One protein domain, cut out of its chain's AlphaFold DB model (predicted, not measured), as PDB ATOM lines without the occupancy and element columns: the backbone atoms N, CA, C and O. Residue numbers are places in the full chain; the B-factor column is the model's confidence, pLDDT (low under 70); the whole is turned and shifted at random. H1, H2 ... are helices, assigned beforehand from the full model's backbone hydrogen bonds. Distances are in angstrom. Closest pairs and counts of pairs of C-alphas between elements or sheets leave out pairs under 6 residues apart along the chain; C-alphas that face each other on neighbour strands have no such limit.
ATOM      1  N   ALA A   2     -50.947   5.228  27.553       69.50
ATOM      2  CA  ALA A   2     -51.602   4.844  28.819       69.50
ATOM      3  C   ALA A   2     -51.958   3.344  28.926       69.50
ATOM      4  O   ALA A   2     -51.597   2.700  29.902       69.50
ATOM      5  N   ALA A   3     -52.565   2.755  27.888       72.81
ATOM      6  CA  ALA A   3     -52.882   1.321  27.869       72.81
ATOM      7  C   ALA A   3     -51.631   0.420  27.945       72.81
ATOM      8  O   ALA A   3     -51.646  -0.620  28.598       72.81
ATOM      9  N   SER A   4     -50.527   0.828  27.308       67.88
ATOM     10  CA  SER A   4     -49.246   0.115  27.380       67.88
ATOM     11  C   SER A   4     -48.609   0.236  28.765       67.88
ATOM     12  O   SER A   4     -48.063  -0.744  29.262       67.88
ATOM     13  N   ALA A   5     -48.700   1.414  29.393       70.06
ATOM     14  CA  ALA A   5     -48.230   1.646  30.755       70.06
ATOM     15  C   ALA A   5     -48.995   0.770  31.754       70.06
ATOM     16  O   ALA A   5     -48.366   0.046  32.523       70.06
ATOM     17  N   GLU A   6     -50.326   0.747  31.662       76.56
ATOM     18  CA  GLU A   6     -51.189  -0.072  32.516       76.56
ATOM     19  C   GLU A   6     -50.904  -1.566  32.339       76.56
ATOM     20  O   GLU A   6     -50.654  -2.279  33.307       76.56
ATOM     21  N   LYS A   7     -50.797  -2.033  31.088       74.81
ATOM     22  CA  LYS A   7     -50.403  -3.417  30.804       74.81
ATOM     23  C   LYS A   7     -49.005  -3.741  31.337       74.81
ATOM     24  O   LYS A   7     -48.768  -4.850  31.789       74.81
ATOM     25  N   SER A   8     -48.070  -2.791  31.319       71.25
ATOM     26  CA  SER A   8     -46.710  -3.022  31.820       71.25
ATOM     27  C   SER A   8     -46.624  -3.198  33.339       71.25
ATOM     28  O   SER A   8     -45.623  -3.748  33.799       71.25
ATOM     29  N   ARG A   9     -47.642  -2.756  34.098       74.31
ATOM     30  CA  ARG A   9     -47.728  -2.916  35.562       74.31
ATOM     31  C   ARG A   9     -48.055  -4.349  35.973       74.31
ATOM     32  O   ARG A   9     -47.656  -4.773  37.049       74.31
ATOM     33  N   THR A  10     -48.761  -5.091  35.121       79.38
ATOM     34  CA  THR A  10     -49.155  -6.483  35.390       79.38
ATOM     35  C   THR A  10     -48.150  -7.504  34.855       79.38
ATOM     36  O   THR A  10     -48.248  -8.689  35.165       79.38
ATOM     37  N   LEU A  11     -47.175  -7.063  34.053       74.88
ATOM     38  CA  LEU A  11     -46.147  -7.926  33.479       74.88
ATOM     39  C   LEU A  11     -44.980  -8.131  34.460       74.88
ATOM     40  O   LEU A  11     -44.504  -7.157  35.050       74.88
ATOM     41  N   PRO A  12     -44.458  -9.364  34.600       78.12
ATOM     42  CA  PRO A  12     -43.327  -9.634  35.481       78.12
ATOM     43  C   PRO A  12     -42.069  -8.878  35.036       78.12
ATOM     44  O   PRO A  12     -41.797  -8.732  33.842       78.12
ATOM     45  N   ALA A  13     -41.273  -8.424  36.011       73.12
ATOM     46  CA  ALA A  13     -40.060  -7.636  35.772       73.12
ATOM     47  C   ALA A  13     -39.043  -8.350  34.861       73.12
ATOM     48  O   ALA A  13     -38.411  -7.696  34.032       73.12
ATOM     49  N   SER A  14     -38.964  -9.680  34.948       74.44
ATOM     50  CA  SER A  14     -38.073 -10.524  34.141       74.44
ATOM     51  C   SER A  14     -38.293 -10.397  32.629       74.44
ATOM     52  O   SER A  14     -37.352 -10.561  31.859       74.44
ATOM     53  N   LEU A  15     -39.496 -10.029  32.166       73.31
ATOM     54  CA  LEU A  15     -39.753  -9.788  30.736       73.31
ATOM     55  C   LEU A  15     -39.043  -8.542  30.191       73.31
ATOM     56  O   LEU A  15     -38.916  -8.384  28.977       73.31
ATOM     57  N   PHE A  16     -38.602  -7.655  31.079       72.12
ATOM     58  CA  PHE A  16     -37.922  -6.404  30.748       72.12
ATOM     59  C   PHE A  16     -36.415  -6.477  31.022       72.12
ATOM     60  O   PHE A  16     -35.698  -5.482  30.869       72.12
ATOM     61  N   GLU A  17     -35.918  -7.644  31.428       74.00
ATOM     62  CA  GLU A  17     -34.490  -7.879  31.556       74.00
ATOM     63  C   GLU A  17     -33.863  -8.066  30.157       74.00
ATOM     64  O   GLU A  17     -34.396  -8.789  29.306       74.00
ATOM     65  N   PRO A  18     -32.764  -7.356  29.851       71.62
ATOM     66  CA  PRO A  18     -32.063  -7.474  28.592       71.62
ATOM     67  C   PRO A  18     -31.455  -8.862  28.530       71.62
ATOM     68  O   PRO A  18     -30.858  -9.341  29.497       71.62
ATOM     69  N   ARG A  19     -31.579  -9.496  27.367       68.62
ATOM     70  CA  ARG A  19     -30.896 -10.760  27.122       68.62
ATOM     71  C   ARG A  19     -29.430 -10.481  26.842       68.62
ATOM     72  O   ARG A  19     -29.056 -10.132  25.724       68.62
ATOM     73  N   VAL A  20     -28.624 -10.610  27.884       71.31
ATOM     74  CA  VAL A  20     -27.167 -10.613  27.792       71.31
ATOM     75  C   VAL A  20     -26.650 -12.040  27.726       71.31
ATOM     76  O   VAL A  20     -27.370 -12.987  28.032       71.31
ATOM     77  N   ALA A  21     -25.407 -12.178  27.293       69.62
ATOM     78  CA  ALA A  21     -24.721 -13.451  27.292       69.62
ATOM     79  C   ALA A  21     -24.657 -14.092  28.684       69.62
ATOM     80  O   ALA A  21     -24.495 -13.394  29.690       69.62
ATOM     81  N   ASP A  22     -24.712 -15.423  28.719       68.19
ATOM     82  CA  ASP A  22     -24.611 -16.194  29.955       68.19
ATOM     83  C   ASP A  22     -23.321 -15.855  30.719       68.19
ATOM     84  O   ASP A  22     -22.219 -15.855  30.168       68.19
ATOM     85  N   GLY A  23     -23.464 -15.545  32.011       71.50
ATOM     86  CA  GLY A  23     -22.350 -15.192  32.897       71.50
ATOM     87  C   GLY A  23     -21.886 -13.729  32.837       71.50
ATOM     88  O   GLY A  23     -20.959 -13.369  33.573       71.50
ATOM     89  N   ALA A  24     -22.516 -12.881  32.012       77.75
ATOM     90  CA  ALA A  24     -22.278 -11.440  32.027       77.75
ATOM     91  C   ALA A  24     -22.879 -10.786  33.284       77.75
ATOM     92  O   ALA A  24     -24.053 -10.969  33.608       77.75
ATOM     93  N   VAL A  25     -22.077  -9.981  33.975       80.12
ATOM     94  CA  VAL A  25     -22.477  -9.197  35.144       80.12
ATOM     95  C   VAL A  25     -22.990  -7.845  34.667       80.12
ATOM     96  O   VAL A  25     -22.273  -7.081  34.018       80.12
ATOM     97  N   LEU A  26     -24.244  -7.536  34.980       83.06
ATOM     98  CA  LEU A  26     -24.849  -6.250  34.648       83.06
ATOM     99  C   LEU A  26     -24.720  -5.286  35.814       83.06
ATOM    100  O   LEU A  26     -24.874  -5.682  36.969       83.06
ATOM    101  N   HIS A  27     -24.511  -4.009  35.498       83.06
ATOM    102  CA  HIS A  27     -24.702  -2.964  36.496       83.06
ATOM    103  C   HIS A  27     -26.163  -3.007  36.971       83.06
ATOM    104  O   HIS A  27     -27.057  -3.069  36.115       83.06
ATOM    105  N   PRO A  28     -26.436  -3.002  38.290       75.44
ATOM    106  CA  PRO A  28     -27.798  -2.992  38.800       75.44
ATOM    107  C   PRO A  28     -28.616  -1.845  38.206       75.44
ATOM    108  O   PRO A  28     -28.141  -0.720  38.055       75.44
ATOM    109  N   ARG A  29     -29.875  -2.128  37.869       74.69
ATOM    110  CA  ARG A  29     -30.793  -1.142  37.291       74.69
ATOM    111  C   ARG A  29     -32.023  -1.034  38.165       74.69
ATOM    112  O   ARG A  29     -32.612  -2.048  38.529       74.69
ATOM    113  N   SER A  30     -32.435   0.194  38.441       68.69
ATOM    114  CA  SER A  30     -33.730   0.464  39.048       68.69
ATOM    115  C   SER A  30     -34.722   0.809  37.947       68.69
ATOM    116  O   SER A  30     -34.489   1.717  37.148       68.69
ATOM    117  N   ARG A  31     -35.830   0.069  37.868       68.06
ATOM    118  CA  ARG A  31     -36.970   0.467  37.040       68.06
ATOM    119  C   ARG A  31     -37.882   1.326  37.906       68.06
ATOM    120  O   ARG A  31     -38.233   0.931  39.013       68.06
ATOM    121  N   THR A  32     -38.311   2.474  37.392       66.94
ATOM    122  CA  THR A  32     -39.381   3.240  38.040       66.94
ATOM    123  C   THR A  32     -40.650   2.387  38.112       66.94
ATOM    124  O   THR A  32     -40.976   1.683  37.155       66.94
ATOM    125  N   ALA A  33     -41.388   2.454  39.223       63.22
ATOM    126  CA  ALA A  33     -42.602   1.650  39.418       63.22
ATOM    127  C   ALA A  33     -43.643   1.860  38.299       63.22
ATOM    128  O   ALA A  33     -44.348   0.936  37.906       63.22
ATOM    129  N   GLU A  34     -43.692   3.064  37.728       62.34
ATOM    130  CA  GLU A  34     -44.597   3.403  36.625       62.34
ATOM    131  C   GLU A  34     -44.071   2.998  35.238       62.34
ATOM    132  O   GLU A  34     -44.806   3.058  34.256       62.34
ATOM    133  N   GLY A  35     -42.808   2.571  35.133       61.84
ATOM    134  CA  GLY A  35     -42.093   2.458  33.864       61.84
ATOM    135  C   GLY A  35     -41.745   3.821  33.250       61.84
ATOM    136  O   GLY A  35     -42.102   4.882  33.764       61.84
ATOM    137  N   TYR A  36     -41.012   3.806  32.134       65.81
ATOM    138  CA  TYR A  36     -40.734   5.018  31.360       65.81
ATOM    139  C   TYR A  36     -41.938   5.310  30.453       65.81
ATOM    140  O   TYR A  36     -42.015   4.837  29.325       65.81
ATOM    141  N   THR A  37     -42.917   6.043  30.983       66.94
ATOM    142  CA  THR A  37     -44.171   6.394  30.286       66.94
ATOM    143  C   THR A  37     -44.087   7.701  29.507       66.94
ATOM    144  O   THR A  37     -44.976   7.998  28.705       66.94
ATOM    145  N   ARG A  38     -43.017   8.477  29.723       75.00
ATOM    146  CA  ARG A  38     -42.748   9.701  28.970       75.00
ATOM    147  C   ARG A  38     -42.509   9.367  27.504       75.00
ATOM    148  O   ARG A  38     -41.738   8.467  27.178       75.00
ATOM    149  N   LEU A  39     -43.171  10.122  26.633       83.56
ATOM    150  CA  LEU A  39     -42.861  10.119  25.215       83.56
ATOM    151  C   LEU A  39     -41.474  10.748  25.032       83.56
ATOM    152  O   LEU A  39     -41.249  11.858  25.504       83.56
ATOM    153  N   ILE A  40     -40.573  10.016  24.378       88.38
ATOM    154  CA  ILE A  40     -39.259  10.504  23.952       88.38
ATOM    155  C   ILE A  40     -39.336  10.672  22.439       88.38
ATOM    156  O   ILE A  40     -39.579   9.702  21.718       88.38
ATOM    157  N   THR A  41     -39.176  11.899  21.971       91.00
ATOM    158  CA  THR A  41     -39.273  12.283  20.560       91.00
ATOM    159  C   THR A  41     -37.904  12.493  19.922       91.00
ATOM    160  O   THR A  41     -37.776  12.383  18.704       91.00
ATOM    161  N   SER A  42     -36.870  12.776  20.718       91.88
ATOM    162  CA  SER A  42     -35.534  13.095  20.228       91.88
ATOM    163  C   SER A  42     -34.454  12.788  21.259       91.88
ATOM    164  O   SER A  42     -34.574  13.104  22.443       91.88
ATOM    165  N   PHE A  43     -33.324  12.257  20.785       92.94
ATOM    166  CA  PHE A  43     -32.160  12.018  21.636       92.94
ATOM    167  C   PHE A  43     -31.656  13.298  22.328       92.94
ATOM    168  O   PHE A  43     -31.237  13.288  23.484       92.94
ATOM    169  N   ILE A  44     -31.744  14.437  21.650       92.12
ATOM    170  CA  ILE A  44     -31.185  15.690  22.164       92.12
ATOM    171  C   ILE A  44     -32.165  16.355  23.122       92.12
ATOM    172  O   ILE A  44     -31.775  16.758  24.219       92.12
ATOM    173  N   LEU A  45     -33.430  16.456  22.705       90.94
ATOM    174  CA  LEU A  45     -34.416  17.311  23.363       90.94
ATOM    175  C   LEU A  45     -34.969  16.684  24.642       90.94
ATOM    176  O   LEU A  45     -34.982  17.342  25.679       90.94
ATOM    177  N   ASP A  46     -35.422  15.431  24.578       91.38
ATOM    178  CA  ASP A  46     -36.241  14.838  25.641       91.38
ATOM    179  C   ASP A  46     -35.826  13.418  26.053       91.38
ATOM    180  O   ASP A  46     -36.393  12.865  26.999       91.38
ATOM    181  N   HIS A  47     -34.782  12.846  25.440       92.31
ATOM    182  CA  HIS A  47     -34.172  11.634  25.974       92.31
ATOM    183  C   HIS A  47     -33.533  11.921  27.346       92.31
ATOM    184  O   HIS A  47     -32.759  12.885  27.484       92.31
ATOM    185  N   PRO A  48     -33.833  11.097  28.370       89.94
ATOM    186  CA  PRO A  48     -33.282  11.274  29.706       89.94
ATOM    187  C   PRO A  48     -31.767  11.054  29.718       89.94
ATOM    188  O   PRO A  48     -31.195  10.448  28.814       89.94
ATOM    189  N   GLU A  49     -31.113  11.521  30.773       91.94
ATOM    190  CA  GLU A  49     -29.733  11.119  31.040       91.94
ATOM    191  C   GLU A  49     -29.651   9.603  31.305       91.94
ATOM    192  O   GLU A  49     -30.623   8.989  31.766       91.94
ATOM    193  N   PHE A  50     -28.506   8.990  31.001       90.25
ATOM    194  CA  PHE A  50     -28.281   7.566  31.213       90.25
ATOM    195  C   PHE A  50     -28.373   7.212  32.694       90.25
ATOM    196  O   PHE A  50     -27.901   7.954  33.553       90.25
ATOM    197  N   GLU A  51     -28.958   6.052  32.998       86.19
ATOM    198  CA  GLU A  51     -29.311   5.676  34.371       86.19
ATOM    199  C   GLU A  51     -28.132   5.767  35.343       86.19
ATOM    200  O   GLU A  51     -28.283   6.326  36.424       86.19
ATOM    201  N   ALA A  52     -26.951   5.289  34.939       87.81
ATOM    202  CA  ALA A  52     -25.758   5.318  35.780       87.81
ATOM    203  C   ALA A  52     -25.352   6.750  36.173       87.81
ATOM    204  O   ALA A  52     -25.032   7.001  37.333       87.81
ATOM    205  N   VAL A  53     -25.433   7.691  35.228       90.12
ATOM    206  CA  VAL A  53     -25.106   9.108  35.441       90.12
ATOM    207  C   VAL A  53     -26.223   9.797  36.230       90.12
ATOM    208  O   VAL A  53     -25.966  10.444  37.242       90.12
ATOM    209  N   ARG A  54     -27.483   9.597  35.824       88.94
ATOM    210  CA  ARG A  54     -28.675  10.176  36.461       88.94
ATOM    211  C   ARG A  54     -28.813   9.768  37.928       88.94
ATOM    212  O   ARG A  54     -29.183  10.594  38.755       88.94
ATOM    213  N   ALA A  55     -28.548   8.502  38.233       88.00
ATOM    214  CA  ALA A  55     -28.618   7.955  39.583       88.00
ATOM    215  C   ALA A  55     -27.325   8.164  40.384       88.00
ATOM    216  O   ALA A  55     -27.268   7.719  41.526       88.00
ATOM    217  N   GLN A  56     -26.293   8.788  39.794       89.44
ATOM    218  CA  GLN A  56     -24.961   8.921  40.394       89.44
ATOM    219  C   GLN A  56     -24.465   7.579  40.948       89.44
ATOM    220  O   GLN A  56     -24.033   7.465  42.098       89.44
ATOM    221  N   SER A  57     -24.611   6.537  40.126       89.69
ATOM    222  CA  SER A  57     -24.236   5.179  40.495       89.69
ATOM    223  C   SER A  57     -22.776   5.129  40.926       89.69
ATOM    224  O   SER A  57     -21.940   5.879  40.424       89.69
ATOM    225  N   ARG A  58     -22.475   4.202  41.831       89.19
ATOM    226  CA  ARG A  58     -21.105   3.805  42.148       89.19
ATOM    227  C   ARG A  58     -20.850   2.401  41.634       89.19
ATOM    228  O   ARG A  58     -21.777   1.588  41.596       89.19
ATOM    229  N   ASP A  59     -19.611   2.133  41.242       86.75
ATOM    230  CA  ASP A  59     -19.169   0.761  41.018       86.75
ATOM    231  C   ASP A  59     -19.054   0.065  42.386       86.75
ATOM    232  O   ASP A  59     -18.540   0.638  43.351       86.75
ATOM    233  N   GLY A  60     -19.600  -1.148  42.477       84.06
ATOM    234  CA  GLY A  60     -19.539  -1.989  43.671       84.06
ATOM    235  C   GLY A  60     -18.168  -2.633  43.881       84.06
ATOM    236  O   GLY A  60     -17.974  -3.337  44.873       84.06
ATOM    237  N   ASN A  61     -17.223  -2.423  42.963       85.44
ATOM    238  CA  ASN A  61     -15.867  -2.912  43.095       85.44
ATOM    239  C   ASN A  61     -15.164  -2.314  44.325       85.44
ATOM    240  O   ASN A  61     -15.099  -1.101  44.515       85.44
ATOM    241  N   THR A  62     -14.579  -3.188  45.137       87.69
ATOM    242  CA  THR A  62     -13.877  -2.836  46.376       87.69
ATOM    243  C   THR A  62     -12.358  -2.818  46.212       87.69
ATOM    244  O   THR A  62     -11.632  -2.619  47.185       87.69
ATOM    245  N   ILE A  63     -11.834  -3.089  45.010       91.44
ATOM    246  CA  ILE A  63     -10.388  -3.046  44.784       91.44
ATOM    247  C   ILE A  63      -9.876  -1.610  44.928       91.44
ATOM    248  O   ILE A  63     -10.460  -0.674  44.394       91.44
ATOM    249  N   LYS A  64      -8.761  -1.401  45.613       91.00
ATOM    250  CA  LYS A  64      -8.091  -0.106  45.704       91.00
ATOM    251  C   LYS A  64      -7.365   0.149  44.387       91.00
ATOM    252  O   LYS A  64      -6.308  -0.419  44.128       91.00
ATOM    253  N   PHE A  65      -7.954   0.991  43.548       91.38
ATOM    254  CA  PHE A  65      -7.383   1.393  42.270       91.38
ATOM    255  C   PHE A  65      -7.670   2.870  42.002       91.38
ATOM    256  O   PHE A  65      -8.726   3.374  42.379       91.38
ATOM    257  N   PRO A 233     -18.864  -4.571  36.572       84.50
ATOM    258  CA  PRO A 233     -19.901  -4.901  35.606       84.50
ATOM    259  C   PRO A 233     -19.326  -5.071  34.196       84.50
ATOM    260  O   PRO A 233     -18.598  -4.212  33.698       84.50
ATOM    261  N   ASP A 234     -19.719  -6.135  33.499       83.88
ATOM    262  CA  ASP A 234     -19.401  -6.311  32.080       83.88
ATOM    263  C   ASP A 234     -20.172  -5.328  31.204       83.88
ATOM    264  O   ASP A 234     -19.738  -4.987  30.101       83.88
ATOM    265  N   ARG A 235     -21.366  -4.922  31.652       86.06
ATOM    266  CA  ARG A 235     -22.264  -4.043  30.901       86.06
ATOM    267  C   ARG A 235     -22.888  -3.004  31.825       86.06
ATOM    268  O   ARG A 235     -23.736  -3.317  32.660       86.06
ATOM    269  N   TRP A 236     -22.523  -1.748  31.593       86.94
ATOM    270  CA  TRP A 236     -23.116  -0.583  32.252       86.94
ATOM    271  C   TRP A 236     -24.413  -0.118  31.578       86.94
ATOM    272  O   TRP A 236     -25.373   0.253  32.248       86.94
ATOM    273  N   MET A 237     -24.476  -0.183  30.243       86.12
ATOM    274  CA  MET A 237     -25.625   0.256  29.443       86.12
ATOM    275  C   MET A 237     -26.273  -0.927  28.716       86.12
ATOM    276  O   MET A 237     -26.239  -1.022  27.497       86.12
ATOM    277  N   ALA A 238     -26.883  -1.849  29.462       81.31
ATOM    278  CA  ALA A 238     -27.358  -3.132  28.922       81.31
ATOM    279  C   ALA A 238     -28.463  -3.043  27.839       81.31
ATOM    280  O   ALA A 238     -28.709  -4.021  27.139       81.31
ATOM    281  N   ASN A 239     -29.128  -1.890  27.692       80.62
ATOM    282  CA  ASN A 239     -30.163  -1.653  26.670       80.62
ATOM    283  C   ASN A 239     -29.655  -0.835  25.468       80.62
ATOM    284  O   ASN A 239     -30.451  -0.445  24.609       80.62
ATOM    285  N   ALA A 240     -28.361  -0.519  25.437       85.62
ATOM    286  CA  ALA A 240     -27.724   0.206  24.354       85.62
ATOM    287  C   ALA A 240     -26.538  -0.598  23.817       85.62
ATOM    288  O   ALA A 240     -25.924  -1.393  24.529       85.62
ATOM    289  N   ARG A 241     -26.209  -0.377  22.549       86.56
ATOM    290  CA  ARG A 241     -25.014  -0.912  21.911       86.56
ATOM    291  C   ARG A 241     -24.182   0.249  21.400       86.56
ATOM    292  O   ARG A 241     -24.581   0.940  20.472       86.56
ATOM    293  N   PHE A 242     -23.010   0.416  21.992       90.06
ATOM    294  CA  PHE A 242     -21.980   1.321  21.512       90.06
ATOM    295  C   PHE A 242     -20.833   0.489  20.944       90.06
ATOM    296  O   PHE A 242     -20.469  -0.519  21.541       90.06
ATOM    297  N   ASN A 243     -20.293   0.864  19.783       91.19
ATOM    298  CA  ASN A 243     -19.189   0.140  19.159       91.19
ATOM    299  C   ASN A 243     -17.900   0.966  19.232       91.19
ATOM    300  O   ASN A 243     -17.725   1.901  18.453       91.19
ATOM    301  N   HIS A 244     -16.991   0.607  20.141       93.94
ATOM    302  CA  HIS A 244     -15.693   1.266  20.292       93.94
ATOM    303  C   HIS A 244     -14.821   1.137  19.035       93.94
ATOM    304  O   HIS A 244     -14.128   2.091  18.692       93.94
ATOM    305  N   ALA A 245     -14.898   0.027  18.289       93.38
ATOM    306  CA  ALA A 245     -14.181  -0.120  17.016       93.38
ATOM    307  C   ALA A 245     -14.686   0.825  15.909       93.38
ATOM    308  O   ALA A 245     -13.974   1.064  14.940       93.38
ATOM    309  N   GLN A 246     -15.882   1.403  16.041       93.81
ATOM    310  CA  GLN A 246     -16.342   2.474  15.147       93.81
ATOM    311  C   GLN A 246     -15.908   3.873  15.615       93.81
ATOM    312  O   GLN A 246     -16.036   4.828  14.858       93.81
ATOM    313  N   HIS A 247     -15.373   3.991  16.834       94.31
ATOM    314  CA  HIS A 247     -14.990   5.257  17.469       94.31
ATOM    315  C   HIS A 247     -13.483   5.342  17.773       94.31
ATOM    316  O   HIS A 247     -13.059   6.199  18.538       94.31
ATOM    317  N   VAL A 248     -12.656   4.482  17.167       91.56
ATOM    318  CA  VAL A 248     -11.211   4.346  17.478       91.56
ATOM    319  C   VAL A 248     -10.416   5.625  17.226       91.56
ATOM    320  O   VAL A 248      -9.374   5.830  17.838       91.56
ATOM    321  N   SER A 249     -10.888   6.477  16.315       92.62
ATOM    322  CA  SER A 249     -10.237   7.751  15.996       92.62
ATOM    323  C   SER A 249     -10.444   8.819  17.078       92.62
ATOM    324  O   SER A 249      -9.829   9.880  16.999       92.62
ATOM    325  N   MET A 250     -11.295   8.553  18.072       93.25
ATOM    326  CA  MET A 250     -11.533   9.423  19.219       93.25
ATOM    327  C   MET A 250     -10.602   9.053  20.375       93.25
ATOM    328  O   MET A 250     -10.291   7.883  20.607       93.25
ATOM    329  N   SER A 251     -10.199  10.050  21.157       94.31
ATOM    330  CA  SER A 251      -9.534   9.800  22.432       94.31
ATOM    331  C   SER A 251     -10.533   9.240  23.438       94.31
ATOM    332  O   SER A 251     -11.652   9.737  23.569       94.31
ATOM    333  N   CYS A 252     -10.097   8.256  24.228       95.12
ATOM    334  CA  CYS A 252     -10.893   7.688  25.316       95.12
ATOM    335  C   CYS A 252     -11.397   8.786  26.269       95.12
ATOM    336  O   CYS A 252     -12.543   8.742  26.717       95.12
ATOM    337  N   LEU A 253     -10.558   9.798  26.525       94.12
ATOM    338  CA  LEU A 253     -10.844  10.895  27.451       94.12
ATOM    339  C   LEU A 253     -11.909  11.879  26.948       94.12
ATOM    340  O   LEU A 253     -12.417  12.663  27.742       94.12
ATOM    341  N   GLN A 254     -12.287  11.828  25.666       94.75
ATOM    342  CA  GLN A 254     -13.401  12.636  25.151       94.75
ATOM    343  C   GLN A 254     -14.760  12.147  25.665       94.75
ATOM    344  O   GLN A 254     -15.715  12.914  25.685       94.75
ATOM    345  N   CYS A 255     -14.856  10.886  26.097       94.25
ATOM    346  CA  CYS A 255     -16.090  10.312  26.643       94.25
ATOM    347  C   CYS A 255     -15.921   9.845  28.096       94.25
ATOM    348  O   CYS A 255     -16.845   9.952  28.901       94.25
ATOM    349  N   HIS A 256     -14.744   9.329  28.445       95.38
ATOM    350  CA  HIS A 256     -14.449   8.756  29.751       95.38
ATOM    351  C   HIS A 256     -13.468   9.650  30.510       95.38
ATOM    352  O   HIS A 256     -12.276   9.627  30.225       95.38
ATOM    353  N   ALA A 257     -13.931  10.383  31.526       93.94
ATOM    354  CA  ALA A 257     -13.087  11.238  32.374       93.94
ATOM    355  C   ALA A 257     -12.197  10.433  33.352       93.94
ATOM    356  O   ALA A 257     -12.175  10.675  34.559       93.94
ATOM    357  N   ALA A 258     -11.484   9.425  32.843       94.94
ATOM    358  CA  ALA A 258     -10.732   8.461  33.638       94.94
ATOM    359  C   ALA A 258      -9.572   9.103  34.396       94.94
ATOM    360  O   ALA A 258      -9.244   8.684  35.500       94.94
ATOM    361  N   ASN A 259      -8.983  10.157  33.845       93.00
ATOM    362  CA  ASN A 259      -7.895  10.877  34.489       93.00
ATOM    363  C   ASN A 259      -8.329  11.633  35.762       93.00
ATOM    364  O   ASN A 259      -7.491  11.994  36.580       93.00
ATOM    365  N   LEU A 260      -9.636  11.810  35.975       93.62
ATOM    366  CA  LEU A 260     -10.192  12.378  37.204       93.62
ATOM    367  C   LEU A 260     -10.610  11.309  38.226       93.62
ATOM    368  O   LEU A 260     -10.969  11.654  39.349       93.62
ATOM    369  N   SER A 261     -10.579  10.022  37.859       95.38
ATOM    370  CA  SER A 261     -10.954   8.929  38.759       95.38
ATOM    371  C   SER A 261      -9.818   8.615  39.723       95.38
ATOM    372  O   SER A 261      -8.705   8.240  39.337       95.38
ATOM    373  N   GLU A 262     -10.134   8.724  41.007       94.75
ATOM    374  CA  GLU A 262      -9.215   8.421  42.096       94.75
ATOM    375  C   GLU A 262      -9.558   7.107  42.801       94.75
ATOM    376  O   GLU A 262      -8.753   6.593  43.584       94.75
ATOM    377  N   LYS A 263     -10.757   6.572  42.543       93.44
ATOM    378  CA  LYS A 263     -11.284   5.365  43.171       93.44
ATOM    379  C   LYS A 263     -11.887   4.445  42.120       93.44
ATOM    380  O   LYS A 263     -12.517   4.886  41.165       93.44
ATOM    381  N   SER A 264     -11.773   3.145  42.359       91.25
ATOM    382  CA  SER A 264     -12.443   2.099  41.580       91.25
ATOM    383  C   SER A 264     -13.968   2.206  41.601       91.25
ATOM    384  O   SER A 264     -14.605   1.759  40.659       91.25
ATOM    385  N   SER A 265     -14.542   2.802  42.651       90.94
ATOM    386  CA  SER A 265     -15.984   3.025  42.781       90.94
ATOM    387  C   SER A 265     -16.507   4.213  41.966       90.94
ATOM    388  O   SER A 265     -17.724   4.421  41.908       90.94
ATOM    389  N   ASP A 266     -15.620   4.997  41.345       92.88
ATOM    390  CA  ASP A 266     -16.001   6.082  40.446       92.88
ATOM    391  C   ASP A 266     -16.543   5.501  39.133       92.88
ATOM    392  O   ASP A 266     -15.884   4.707  38.461       92.88
ATOM    393  N   VAL A 267     -17.746   5.918  38.732       91.88
ATOM    394  CA  VAL A 267     -18.352   5.464  37.475       91.88
ATOM    395  C   VAL A 267     -17.931   6.381  36.343       91.88
ATOM    396  O   VAL A 267     -18.460   7.476  36.171       91.88
ATOM    397  N   ILE A 268     -16.995   5.897  35.535       93.00
ATOM    398  CA  ILE A 268     -16.429   6.625  34.396       93.00
ATOM    399  C   ILE A 268     -17.265   6.348  33.136       93.00
ATOM    400  O   ILE A 268     -16.722   6.064  32.077       93.00
ATOM    401  N   MET A 269     -18.596   6.355  33.229       92.31
ATOM    402  CA  MET A 269     -19.461   6.212  32.051       92.31
ATOM    403  C   MET A 269     -19.772   7.591  31.453       92.31
ATOM    404  O   MET A 269     -20.022   8.522  32.220       92.31
ATOM    405  N   PRO A 270     -19.782   7.741  30.113       93.81
ATOM    406  CA  PRO A 270     -20.075   9.016  29.470       93.81
ATOM    407  C   PRO A 270     -21.484   9.505  29.792       93.81
ATOM    408  O   PRO A 270     -22.404   8.715  30.012       93.81
ATOM    409  N   SER A 271     -21.652  10.824  29.750       93.69
ATOM    410  CA  SER A 271     -22.959  11.479  29.796       93.69
ATOM    411  C   SER A 271     -23.651  11.445  28.433       93.69
ATOM    412  O   SER A 271     -23.017  11.248  27.389       93.69
ATOM    413  N   LYS A 272     -24.956  11.738  28.418       94.94
ATOM    414  CA  LYS A 272     -25.712  11.991  27.187       94.94
ATOM    415  C   LYS A 272     -25.035  13.058  26.329       94.94
ATOM    416  O   LYS A 272     -24.941  12.892  25.114       94.94
ATOM    417  N   GLN A 273     -24.542  14.124  26.965       94.38
ATOM    418  CA  GLN A 273     -23.896  15.241  26.280       94.38
ATOM    419  C   GLN A 273     -22.746  14.766  25.383       94.38
ATOM    420  O   GLN A 273     -22.731  15.126  24.208       94.38
ATOM    421  N   SER A 274     -21.889  13.876  25.901       94.06
ATOM    422  CA  SER A 274     -20.729  13.325  25.176       94.06
ATOM    423  C   SER A 274     -21.132  12.668  23.850       94.06
ATOM    424  O   SER A 274     -20.400  12.703  22.868       94.06
ATOM    425  N   CYS A 275     -22.327  12.073  23.801       94.12
ATOM    426  CA  CYS A 275     -22.851  11.446  22.592       94.12
ATOM    427  C   CYS A 275     -23.474  12.484  21.648       94.12
ATOM    428  O   CYS A 275     -23.271  12.421  20.439       94.12
ATOM    429  N   THR A 276     -24.245  13.439  22.184       95.06
ATOM    430  CA  THR A 276     -24.992  14.428  21.381       95.06
ATOM    431  C   THR A 276     -24.114  15.456  20.669       95.06
ATOM    432  O   THR A 276     -24.592  16.114  19.744       95.06
ATOM    433  N   GLU A 277     -22.842  15.584  21.052       93.94
ATOM    434  CA  GLU A 277     -21.863  16.401  20.324       93.94
ATOM    435  C   GLU A 277     -21.763  15.976  18.852       93.94
ATOM    436  O   GLU A 277     -21.800  16.825  17.961       93.94
ATOM    437  N   CYS A 278     -21.764  14.664  18.592       94.44
ATOM    438  CA  CYS A 278     -21.728  14.096  17.242       94.44
ATOM    439  C   CYS A 278     -23.088  13.521  16.812       94.44
ATOM    440  O   CYS A 278     -23.550  13.760  15.697       94.44
ATOM    441  N   HIS A 279     -23.777  12.794  17.695       95.12
ATOM    442  CA  HIS A 279     -25.093  12.206  17.429       95.12
ATOM    443  C   HIS A 279     -26.200  13.259  17.544       95.12
ATOM    444  O   HIS A 279     -27.044  13.229  18.442       95.12
ATOM    445  N   SER A 280     -26.197  14.197  16.596       94.38
ATOM    446  CA  SER A 280     -27.183  15.263  16.472       94.38
ATOM    447  C   SER A 280     -27.395  15.706  15.020       94.38
ATOM    448  O   SER A 280     -26.547  15.427  14.171       94.38
ATOM    449  N   PRO A 281     -28.466  16.473  14.714       92.31
ATOM    450  CA  PRO A 281     -28.660  17.067  13.393       92.31
ATOM    451  C   PRO A 281     -27.471  17.895  12.896       92.31
ATOM    452  O   PRO A 281     -27.297  18.033  11.690       92.31
ATOM    453  N   LYS A 282     -26.661  18.449  13.809       92.75
ATOM    454  CA  LYS A 282     -25.476  19.248  13.470       92.75
ATOM    455  C   LYS A 282     -24.179  18.432  13.420       92.75
ATOM    456  O   LYS A 282     -23.224  18.900  12.815       92.75
ATOM    457  N   GLY A 283     -24.132  17.253  14.046       90.12
ATOM    458  CA  GLY A 283     -22.907  16.458  14.196       90.12
ATOM    459  C   GLY A 283     -22.663  15.416  13.096       90.12
ATOM    460  O   GLY A 283     -21.612  14.784  13.073       90.12
ATOM    461  N   GLY A 284     -23.595  15.251  12.152       87.81
ATOM    462  CA  GLY A 284     -23.342  14.541  10.890       87.81
ATOM    463  C   GLY A 284     -23.331  13.007  10.955       87.81
ATOM    464  O   GLY A 284     -23.084  12.372   9.933       87.81
ATOM    465  N   VAL A 285     -23.638  12.395  12.105       93.12
ATOM    466  CA  VAL A 285     -23.828  10.936  12.248       93.12
ATOM    467  C   VAL A 285     -25.260  10.592  12.658       93.12
ATOM    468  O   VAL A 285     -26.008  11.451  13.116       93.12
ATOM    469  N   ARG A 286     -25.678   9.329  12.487       92.81
ATOM    470  CA  ARG A 286     -27.048   8.889  12.816       92.81
ATOM    471  C   ARG A 286     -27.376   9.126  14.290       92.81
ATOM    472  O   ARG A 286     -26.623   8.706  15.156       92.81
ATOM    473  N   PHE A 287     -28.528   9.725  14.570       93.69
ATOM    474  CA  PHE A 287     -28.977  10.078  15.927       93.69
ATOM    475  C   PHE A 287     -30.408   9.610  16.228       93.69
ATOM    476  O   PHE A 287     -31.029  10.047  17.196       93.69
ATOM    477  N   ASP A 288     -30.955   8.741  15.379       92.06
ATOM    478  CA  ASP A 288     -32.242   8.100  15.617       92.06
ATOM    479  C   ASP A 288     -32.137   7.021  16.707       92.06
ATOM    480  O   ASP A 288     -31.056   6.517  17.009       92.06
ATOM    481  N   CYS A 289     -33.267   6.631  17.295       90.81
ATOM    482  CA  CYS A 289     -33.281   5.752  18.465       90.81
ATOM    483  C   CYS A 289     -32.604   4.391  18.208       90.81
ATOM    484  O   CYS A 289     -31.994   3.819  19.112       90.81
ATOM    485  N   SER A 290     -32.672   3.885  16.969       89.94
ATOM    486  CA  SER A 290     -32.069   2.602  16.578       89.94
ATOM    487  C   SER A 290     -30.551   2.661  16.401       89.94
ATOM    488  O   SER A 290     -29.911   1.617  16.313       89.94
ATOM    489  N   ALA A 291     -29.962   3.861  16.386       89.88
ATOM    490  CA  ALA A 291     -28.514   4.026  16.356       89.88
ATOM    491  C   ALA A 291     -27.850   3.478  17.632       89.88
ATOM    492  O   ALA A 291     -26.736   2.966  17.563       89.88
ATOM    493  N   CYS A 292     -28.553   3.536  18.770       89.75
ATOM    494  CA  CYS A 292     -28.044   3.074  20.064       89.75
ATOM    495  C   CYS A 292     -28.853   1.902  20.630       89.75
ATOM    496  O   CYS A 292     -28.283   1.015  21.263       89.75
ATOM    497  N   HIS A 293     -30.174   1.883  20.438       88.12
ATOM    498  CA  HIS A 293     -31.038   0.868  21.032       88.12
ATOM    499  C   HIS A 293     -31.259  -0.324  20.112       88.12
ATOM    500  O   HIS A 293     -31.562  -0.187  18.927       88.12
ATOM    501  N   ILE A 294     -31.196  -1.512  20.707       76.00
ATOM    502  CA  ILE A 294     -31.610  -2.744  20.050       76.00
ATOM    503  C   ILE A 294     -33.078  -2.976  20.378       76.00
ATOM    504  O   ILE A 294     -33.453  -3.204  21.528       76.00
ATOM    505  N   TYR A 295     -33.904  -2.932  19.342       72.56
ATOM    506  CA  TYR A 295     -35.308  -3.298  19.424       72.56
ATOM    507  C   TYR A 295     -35.470  -4.774  19.060       72.56
ATOM    508  O   TYR A 295     -34.803  -5.274  18.159       72.56
ATOM    509  N   HIS A 296     -36.377  -5.454  19.763       65.81
ATOM    510  CA  HIS A 296     -36.588  -6.905  19.706       65.81
ATOM    511  C   HIS A 296     -35.391  -7.708  20.251       65.81
ATOM    512  O   HIS A 296     -34.327  -7.827  19.655       65.81
ATOM    513  N   ASN A 297     -35.606  -8.269  21.441       55.53
ATOM    514  CA  ASN A 297     -34.606  -8.805  22.363       55.53
ATOM    515  C   ASN A 297     -33.959 -10.111  21.828       55.53
ATOM    516  O   ASN A 297     -34.295 -11.185  22.315       55.53
ATOM    517  N   ARG A 298     -33.102 -10.095  20.798       56.38
ATOM    518  CA  ARG A 298     -32.318 -11.289  20.398       56.38
ATOM    519  C   ARG A 298     -31.098 -11.438  21.327       56.38
ATOM    520  O   ARG A 298     -30.485 -10.413  21.621       56.38
ATOM    521  N   PRO A 299     -30.753 -12.653  21.805       53.19
ATOM    522  CA  PRO A 299     -29.552 -12.850  22.617       53.19
ATOM    523  C   PRO A 299     -28.322 -12.365  21.849       53.19
ATOM    524  O   PRO A 299     -28.143 -12.723  20.686       53.19
ATOM    525  N   GLN A 300     -27.507 -11.529  22.482       56.94
ATOM    526  CA  GLN A 300     -26.215 -11.126  21.932       56.94
ATOM    527  C   GLN A 300     -25.184 -12.189  22.311       56.94
ATOM    528  O   GLN A 300     -25.147 -12.609  23.468       56.94
ATOM    529  N   GLU A 301     -24.385 -12.644  21.342       50.16
ATOM    530  CA  GLU A 301     -23.369 -13.678  21.562       50.16
ATOM    531  C   GLU A 301     -22.413 -13.299  22.696       50.16
ATOM    532  O   GLU A 301     -21.986 -12.149  22.840       50.16
ATOM    533  N   ALA A 302     -22.097 -14.295  23.521       47.03
ATOM    534  CA  ALA A 302     -21.131 -14.158  24.593       47.03
ATOM    535  C   ALA A 302     -19.733 -13.904  24.036       47.03
ATOM    536  O   ALA A 302     -19.353 -14.545  23.053       47.03
ATOM    537  N   PRO A 303     -18.909 -13.067  24.696       45.88
ATOM    538  CA  PRO A 303     -17.478 -13.256  24.562       45.88
ATOM    539  C   PRO A 303     -17.150 -14.695  25.012       45.88
ATOM    540  O   PRO A 303     -17.768 -15.189  25.963       45.88
TER     541      PRO A 303
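What this domain is: This is residues 2 to 65 and 233 to 303 of the 313 residues of an uncharacterized protein of Opitutae bacterium Tous-C1TDCM (UniProt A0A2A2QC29). There is little regular structure here: the body is mostly winding loops, with four short helices scattered singly among them. H1, the longest, lies at one end of the longest axis, and residues 245 to 251 stick out. The 135 printed residues hold H1, H2, H3 and H4 in chain order and no named strand; the class is all helix, with only 22 residues in named elements. The whole is compact, with a radius of gyration of the C-alphas of 16.3 A and spans of 46 by 41 by 29 A.

How they stand to each other: H1, residues 2 to 10, touches no helix. A tight link joins it to H2, residues 13 to 16, yet the two are apart. H3, residues 51 to 54, and H4, residues 272 to 276, are also apart. The O i to N i+4 pair of H4 is within hydrogen-bond range, as are 4 of 5 in H1; H2 and H3 are too short for such a pair.

Where its parts are: H1 begins at C-alpha 2 (-51.602, 4.844, 28.819) and measures 13.3 A. H4 ends at C-alpha 276 (-24.992, 14.428, 21.381).

The domain as a whole: The C-alphas farthest apart, of Ala 3 and Lys 64, are 48.2 A apart. Residues 66 to 232 are cut out, leaving 15.5 A between C-alphas 65 and 233. The link from H2 to H3 is long. Confidence is low, for instance, at residues 30 to 37 and 296 to 303.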